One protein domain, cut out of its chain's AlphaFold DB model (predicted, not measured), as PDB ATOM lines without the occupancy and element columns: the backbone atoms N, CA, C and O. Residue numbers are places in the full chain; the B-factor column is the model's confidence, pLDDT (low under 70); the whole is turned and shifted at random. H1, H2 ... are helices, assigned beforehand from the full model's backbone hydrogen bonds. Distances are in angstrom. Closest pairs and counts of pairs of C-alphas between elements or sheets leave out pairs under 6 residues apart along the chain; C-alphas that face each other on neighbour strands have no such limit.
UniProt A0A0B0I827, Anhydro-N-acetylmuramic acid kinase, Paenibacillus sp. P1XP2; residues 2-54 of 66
ATOM      1  N   VAL A   2      68.771   6.223  61.351       92.19
ATOM      2  CA  VAL A   2      68.919   7.058  60.131       92.19
ATOM      3  C   VAL A   2      67.577   7.506  59.533       92.19
ATOM      4  O   VAL A   2      67.440   8.660  59.151       92.19
ATOM      5  N   GLY A   3      66.556   6.640  59.533       95.50
ATOM      6  CA  GLY A   3      65.214   7.012  59.061       95.50
ATOM      7  C   GLY A   3      64.561   8.151  59.857       95.50
ATOM      8  O   GLY A   3      63.903   8.998  59.269       95.50
ATOM      9  N   PHE A   4      64.804   8.219  61.171       96.31
ATOM     10  CA  PHE A   4      64.330   9.333  61.999       96.31
ATOM     11  C   PHE A   4      65.047  10.636  61.626       96.31
ATOM     12  O   PHE A   4      64.392  11.637  61.368       96.31
ATOM     13  N   LEU A   5      66.381  10.603  61.499       96.69
ATOM     14  CA  LEU A   5      67.165  11.777  61.092       96.69
ATOM     15  C   LEU A   5      66.745  12.314  59.719       96.69
ATOM     16  O   LEU A   5      66.670  13.524  59.548       96.69
ATOM     17  N   ARG A   6      66.436  11.433  58.758       97.25
ATOM     18  CA  ARG A   6      65.916  11.835  57.441       97.25
ATOM     19  C   ARG A   6      64.607  12.610  57.559       97.25
ATOM     20  O   ARG A   6      64.517  13.701  57.015       97.25
ATOM     21  N   SER A   7      63.642  12.073  58.304       96.38
ATOM     22  CA  SER A   7      62.337  12.714  58.505       96.38
ATOM     23  C   SER A   7      62.459  14.102  59.141       96.38
ATOM     24  O   SER A   7      61.800  15.037  58.704       96.38
ATOM     25  N   GLU A   8      63.305  14.253  60.163       96.81
ATOM     26  CA  GLU A   8      63.472  15.540  60.852       96.81
ATOM     27  C   GLU A   8      64.140  16.591  59.947       96.81
ATOM     28  O   GLU A   8      63.716  17.747  59.893       96.81
ATOM     29  N   MET A   9      65.176  16.183  59.207       97.56
ATOM     30  CA  MET A   9      65.980  17.070  58.357       97.56
ATOM     31  C   MET A   9      65.295  17.447  57.037       97.56
ATOM     32  O   MET A   9      65.591  18.506  56.481       97.56
ATOM     33  N   GLU A  10      64.333  16.645  56.571       95.94
ATOM     34  CA  GLU A  10      63.545  16.918  55.362       95.94
ATOM     35  C   GLU A  10      62.821  18.270  55.440       95.94
ATOM     36  O   GLU A  10      62.857  19.049  54.488       95.94
ATOM     37  N   SER A  11      62.259  18.611  56.606       94.56
ATOM     38  CA  SER A  11      61.587  19.901  56.839       94.56
ATOM     39  C   SER A  11      62.508  21.120  56.682       94.56
ATOM     40  O   SER A  11      62.044  22.227  56.413       94.56
ATOM     41  N   MET A  12      63.820  20.911  56.823       96.81
ATOM     42  CA  MET A  12      64.860  21.928  56.670       96.81
ATOM     43  C   MET A  12      65.495  21.904  55.270       96.81
ATOM     44  O   MET A  12      66.413  22.680  55.008       96.81
ATOM     45  N   GLY A  13      65.037  21.017  54.378       96.88
ATOM     46  CA  GLY A  13      65.629  20.808  53.056       96.88
ATOM     47  C   GLY A  13      67.043  20.218  53.105       96.88
ATOM     48  O   GLY A  13      67.820  20.433  52.177       96.88
ATOM     49  N   VAL A  14      67.400  19.519  54.190       97.62
ATOM     50  CA  VAL A  14      68.733  18.933  54.383       97.62
ATOM     51  C   VAL A  14      68.696  17.442  54.053       97.62
ATOM     52  O   VAL A  14      67.994  16.661  54.694       97.62
ATOM     53  N   GLU A  15      69.490  17.037  53.066       96.75
ATOM     54  CA  GLU A  15      69.645  15.634  52.689       96.75
ATOM     55  C   GLU A  15      70.528  14.880  53.697       96.75
ATOM     56  O   GLU A  15      71.587  15.358  54.109       96.75
ATOM     57  N   VAL A  16      70.104  13.672  54.083       96.75
ATOM     58  CA  VAL A  16      70.837  12.814  55.024       96.75
ATOM     59  C   VAL A  16      71.245  11.510  54.344       96.75
ATOM     60  O   VAL A  16      70.407  10.634  54.099       96.75
ATOM     61  N   LEU A  17      72.552  11.363  54.134       96.50
ATOM     62  CA  LEU A  17      73.190  10.202  53.515       96.50
ATOM     63  C   LEU A  17      74.120   9.472  54.495       96.50
ATOM     64  O   LEU A  17      74.706  10.082  55.396       96.50
ATOM     65  N   THR A  18      74.294   8.166  54.303       96.50
ATOM     66  CA  THR A  18      75.366   7.383  54.930       96.50
ATOM     67  C   THR A  18      76.645   7.451  54.098       96.50
ATOM     68  O   THR A  18      76.650   7.937  52.968       96.50
ATOM     69  N   GLN A  19      77.770   6.985  54.651       96.62
ATOM     70  CA  GLN A  19      79.011   6.918  53.873       96.62
ATOM     71  C   GLN A  19      78.899   5.917  52.716       96.62
ATOM     72  O   GLN A  19      79.442   6.168  51.648       96.62
ATOM     73  N   GLU A  20      78.155   4.829  52.893       97.50
ATOM     74  CA  GLU A  20      77.976   3.779  51.887       97.50
ATOM     75  C   GLU A  20      77.219   4.302  50.662       97.50
ATOM     76  O   GLU A  20      77.581   3.976  49.533       97.50
ATOM     77  N   GLU A  21      76.229   5.175  50.866       97.50
ATOM     78  CA  GLU A  21      75.468   5.816  49.783       97.50
ATOM     79  C   GLU A  21      76.331   6.730  48.903       97.50
ATOM     80  O   GLU A  21      75.998   6.957  47.742       97.50
ATOM     81  N   VAL A  22      77.466   7.208  49.422       96.44
ATOM     82  CA  VAL A  22      78.455   8.003  48.674       96.44
ATOM     83  C   VAL A  22      79.720   7.206  48.318       96.44
ATOM     84  O   VAL A  22      80.713   7.787  47.884       96.44
ATOM     85  N   GLY A  23      79.699   5.877  48.469       97.12
ATOM     86  CA  GLY A  23      80.798   4.989  48.067       97.12
ATOM     87  C   GLY A  23      81.956   4.877  49.067       97.12
ATOM     88  O   GLY A  23      83.047   4.443  48.694       97.12
ATOM     89  N   TYR A  24      81.740   5.251  50.328       96.69
ATOM     90  CA  TYR A  24      82.718   5.175  51.415       96.69
ATOM     91  C   TYR A  24      82.271   4.219  52.532       96.69
ATOM     92  O   TYR A  24      81.173   3.673  52.517       96.69
ATOM     93  N   SER A  25      83.144   4.004  53.519       97.62
ATOM     94  CA  SER A  25      82.866   3.166  54.691       97.62
ATOM     95  C   SER A  25      82.627   4.034  55.924       97.62
ATOM     96  O   SER A  25      83.480   4.851  56.282       97.62
ATOM     97  N   SER A  26      81.489   3.835  56.594       95.62
ATOM     98  CA  SER A  26      81.183   4.506  57.862       95.62
ATOM     99  C   SER A  26      82.192   4.139  58.951       95.62
ATOM    100  O   SER A  26      82.695   5.035  59.629       95.62
ATOM    101  N   ASP A  27      82.563   2.859  59.042       96.56
ATOM    102  CA  ASP A  27      83.543   2.350  60.011       96.56
ATOM    103  C   ASP A  27      84.942   2.951  59.807       96.56
ATOM    104  O   ASP A  27      85.664   3.220  60.766       96.56
ATOM    105  N   ALA A  28      85.338   3.208  58.558       97.06
ATOM    106  CA  ALA A  28      86.676   3.715  58.253       97.06
ATOM    107  C   ALA A  28      86.873   5.201  58.601       97.06
ATOM    108  O   ALA A  28      88.017   5.656  58.696       97.06
ATOM    109  N   LYS A  29      85.794   5.975  58.780       95.00
ATOM    110  CA  LYS A  29      85.849   7.442  58.908       95.00
ATOM    111  C   LYS A  29      86.797   7.901  60.020       95.00
ATOM    112  O   LYS A  29      87.631   8.779  59.796       95.00
ATOM    113  N   GLU A  30      86.684   7.309  61.204       97.38
ATOM    114  CA  GLU A  30      87.504   7.703  62.354       97.38
ATOM    115  C   GLU A  30      88.966   7.287  62.176       97.38
ATOM    116  O   GLU A  30      89.871   8.072  62.459       97.38
ATOM    117  N   ALA A  31      89.217   6.099  61.618       97.81
ATOM    118  CA  ALA A  31      90.570   5.629  61.331       97.81
ATOM    119  C   ALA A  31      91.300   6.550  60.336       97.81
ATOM    120  O   ALA A  31      92.454   6.922  60.557       97.81
ATOM    121  N   VAL A  32      90.612   6.979  59.272       97.44
ATOM    122  CA  VAL A  32      91.149   7.952  58.307       97.44
ATOM    123  C   VAL A  32      91.409   9.303  58.980       97.44
ATOM    124  O   VAL A  32      92.459   9.904  58.748       97.44
ATOM    125  N   ALA A  33      90.511   9.767  59.856       97.25
ATOM    126  CA  ALA A  33      90.724  10.998  60.615       97.25
ATOM    127  C   ALA A  33      91.995  10.917  61.479       97.25
ATOM    128  O   ALA A  33      92.822  11.827  61.428       97.25
ATOM    129  N   PHE A  34      92.219   9.812  62.200       97.69
ATOM    130  CA  PHE A  34      93.449   9.610  62.975       97.69
ATOM    131  C   PHE A  34      94.711   9.596  62.106       97.69
ATOM    132  O   PHE A  34      95.721  10.182  62.503       97.69
ATOM    133  N   ALA A  35      94.664   8.997  60.913       98.06
ATOM    134  CA  ALA A  35      95.790   9.021  59.980       98.06
ATOM    135  C   ALA A  35      96.143  10.455  59.540       98.06
ATOM    136  O   ALA A  35      97.316  10.829  59.527       98.06
ATOM    137  N   ILE A  36      95.136  11.288  59.255       98.19
ATOM    138  CA  ILE A  36      95.334  12.708  58.919       98.19
ATOM    139  C   ILE A  36      95.910  13.479  60.118       98.19
ATOM    140  O   ILE A  36      96.852  14.261  59.955       98.19
ATOM    141  N   LEU A  37      95.392  13.247  61.329       98.31
ATOM    142  CA  LEU A  37      95.914  13.876  62.548       98.31
ATOM    143  C   LEU A  37      97.393  13.525  62.775       98.31
ATOM    144  O   LEU A  37      98.177  14.410  63.129       98.31
ATOM    145  N   ALA A  38      97.779  12.267  62.541       98.12
ATOM    146  CA  ALA A  38      99.160  11.806  62.645       98.12
ATOM    147  C   ALA A  38     100.073  12.441  61.580       98.12
ATOM    148  O   ALA A  38     101.165  12.899  61.919       98.12
ATOM    149  N   ASP A  39      99.623  12.545  60.323       98.19
ATOM    150  CA  ASP A  39     100.367  13.226  59.249       98.19
ATOM    151  C   ASP A  39     100.678  14.686  59.613       98.19
ATOM    152  O   ASP A  39     101.812  15.157  59.476       98.19
ATOM    153  N   TYR A  40      99.688  15.395  60.159       98.31
ATOM    154  CA  TYR A  40      99.874  16.764  60.629       98.31
ATOM    155  C   TYR A  40     100.838  16.840  61.817       98.31
ATOM    156  O   TYR A  40     101.700  17.722  61.837       98.31
ATOM    157  N   ALA A  41     100.748  15.905  62.769       98.38
ATOM    158  CA  ALA A  41     101.663  15.843  63.907       98.38
ATOM    159  C   ALA A  41     103.120  15.645  63.454       98.38
ATOM    160  O   ALA A  41     104.004  16.389  63.886       98.38
ATOM    161  N   ILE A  42     103.365  14.721  62.516       98.06
ATOM    162  CA  ILE A  42     104.691  14.465  61.924       98.06
ATOM    163  C   ILE A  42     105.231  15.718  61.220       98.06
ATOM    164  O   ILE A  42     106.399  16.074  61.382       98.06
ATOM    165  N   LYS A  43     104.375  16.437  60.486       98.00
ATOM    166  CA  LYS A  43     104.724  17.683  59.778       98.00
ATOM    167  C   LYS A  43     104.758  18.922  60.679       98.00
ATOM    168  O   LYS A  43     104.964  20.024  60.170       98.00
ATOM    169  N   ARG A  44     104.556  18.768  61.994       97.38
ATOM    170  CA  ARG A  44     104.477  19.857  62.985       97.38
ATOM    171  C   ARG A  44     103.437  20.927  62.626       97.38
ATOM    172  O   ARG A  44     103.675  22.122  62.792       97.38
ATOM    173  N   LYS A  45     102.277  20.497  62.131       98.38
ATOM    174  CA  LYS A  45     101.133  21.358  61.817       98.38
ATOM    175  C   LYS A  45     100.033  21.193  62.874       98.38
ATOM    176  O   LYS A  45      99.785  20.064  63.295       98.38
ATOM    177  N   PRO A  46      99.369  22.280  63.315       98.25
ATOM    178  CA  PRO A  46      98.229  22.179  64.222       98.25
ATOM    179  C   PRO A  46      97.122  21.307  63.629       98.25
ATOM    180  O   PRO A  46      96.777  21.471  62.463       98.25
ATOM    181  N   ASN A  47      96.577  20.396  64.427       97.75
ATOM    182  CA  ASN A  47      95.583  19.407  63.996       97.75
ATOM    183  C   ASN A  47      94.332  19.401  64.889       97.75
ATOM    184  O   ASN A  47      93.481  18.526  64.759       97.75
ATOM    185  N   ASN A  48      94.201  20.385  65.781       97.62
ATOM    186  CA  ASN A  48      92.957  20.685  66.477       97.62
ATOM    187  C   ASN A  48      92.272  21.907  65.855       97.62
ATOM    188  O   ASN A  48      92.916  22.757  65.236       97.62
ATOM    189  N   LEU A  49      90.969  22.033  66.101       97.00
ATOM    190  CA  LEU A  49      90.216  23.230  65.755       97.00
ATOM    191  C   LEU A  49      89.728  23.920  67.044       97.00
ATOM    192  O   LEU A  49      88.846  23.385  67.716       97.00
ATOM    193  N   PRO A  50      90.290  25.085  67.428       98.00
ATOM    194  CA  PRO A  50      89.968  25.761  68.688       98.00
ATOM    195  C   PRO A  50      88.481  26.012  68.954       98.00
ATOM    196  O   PRO A  50      88.043  25.856  70.088       98.00
ATOM    197  N   ASN A  51      87.694  26.353  67.930       97.81
ATOM    198  CA  ASN A  51      86.248  26.576  68.074       97.81
ATOM    199  C   ASN A  51      85.455  25.287  68.380       97.81
ATOM    200  O   ASN A  51      84.332  25.381  68.859       97.81
ATOM    201  N   VAL A  52      86.033  24.106  68.125       97.06
ATOM    202  CA  VAL A  52      85.460  22.799  68.480       97.06
ATOM    203  C   VAL A  52      85.988  22.338  69.837       97.06
ATOM    204  O   VAL A  52      85.225  21.818  70.643       97.06
ATOM    205  N   THR A  53      87.284  22.527  70.115       96.31
ATOM    206  CA  THR A  53      87.930  21.968  71.319       96.31
ATOM    207  C   THR A  53      87.994  22.922  72.515       96.31
ATOM    208  O   THR A  53      88.413  22.506  73.590       96.31
ATOM    209  N   GLY A  54      87.696  24.212  72.339       97.31
ATOM    210  CA  GLY A  54      87.857  25.243  73.374       97.31
ATOM    211  C   GLY A  54      89.312  25.615  73.695       97.31
ATOM    212  O   GLY A  54      89.579  26.268  74.702       97.31
TER     213      GLY A  54
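Overview. This is residues 2 to 54 of the 66 residues of the protein "Anhydro-N-acetylmuramic acid kinase" of Paenibacillus sp. P1XP2 (UniProt A0A0B0I827). The printed part is an open, strung-out trail of three helices, with H1 at one end of the long axis and the longest helix, H2, reaching the other end. A long link, residues 11 to 27, spans the ground between them, and after H2 the chain folds back through residues 43 to 49 to the very short H3. The 53 printed residues hold three named helices in the order H1, H2, H3 and no named strand; the class is all helix. The whole is extended, with a radius of gyration of the C-alphas of 15.7 A, and flat, spanning 43 by 28 by 14 A.

Arrangement. H1, residues 2 to 10, and H2, residues 28 to 42, are apart, with no C-alpha of the one within 8 A of the other. H3, residues 50 to 53, is apart from H2 and also from H1. In H1 and H2 every O i to N i+4 pair is within hydrogen-bond range; H3 is too short for such a pair, and its one O i to N i+3 pair is within range.

Along the chain. H1 begins at C-alpha 2 at (68.919, 7.058, 60.131) and measures 12.2 A from first to last C-alpha. H2 measures 21.3 A, from C-alpha 28 at (86.676, 3.715, 58.253) to C-alpha 42 at (104.691, 14.465, 61.924). H3 measures 5.0 A and ends at C-alpha 53 at (87.930, 21.968, 71.319).

Size, cuts and confidence. The two C-alphas farthest apart, those of Ser 11 and Ile 42, are 43.7 A apart. The link from H1 to H2 is long, with 17 residues; that from H2 to H3 is short, with 7. Residues 20 to 25, 30 to 35 and 49 to 54 stand free. The printed part has no cut, its mean pLDDT is 97.1, and no printed residue is under 70.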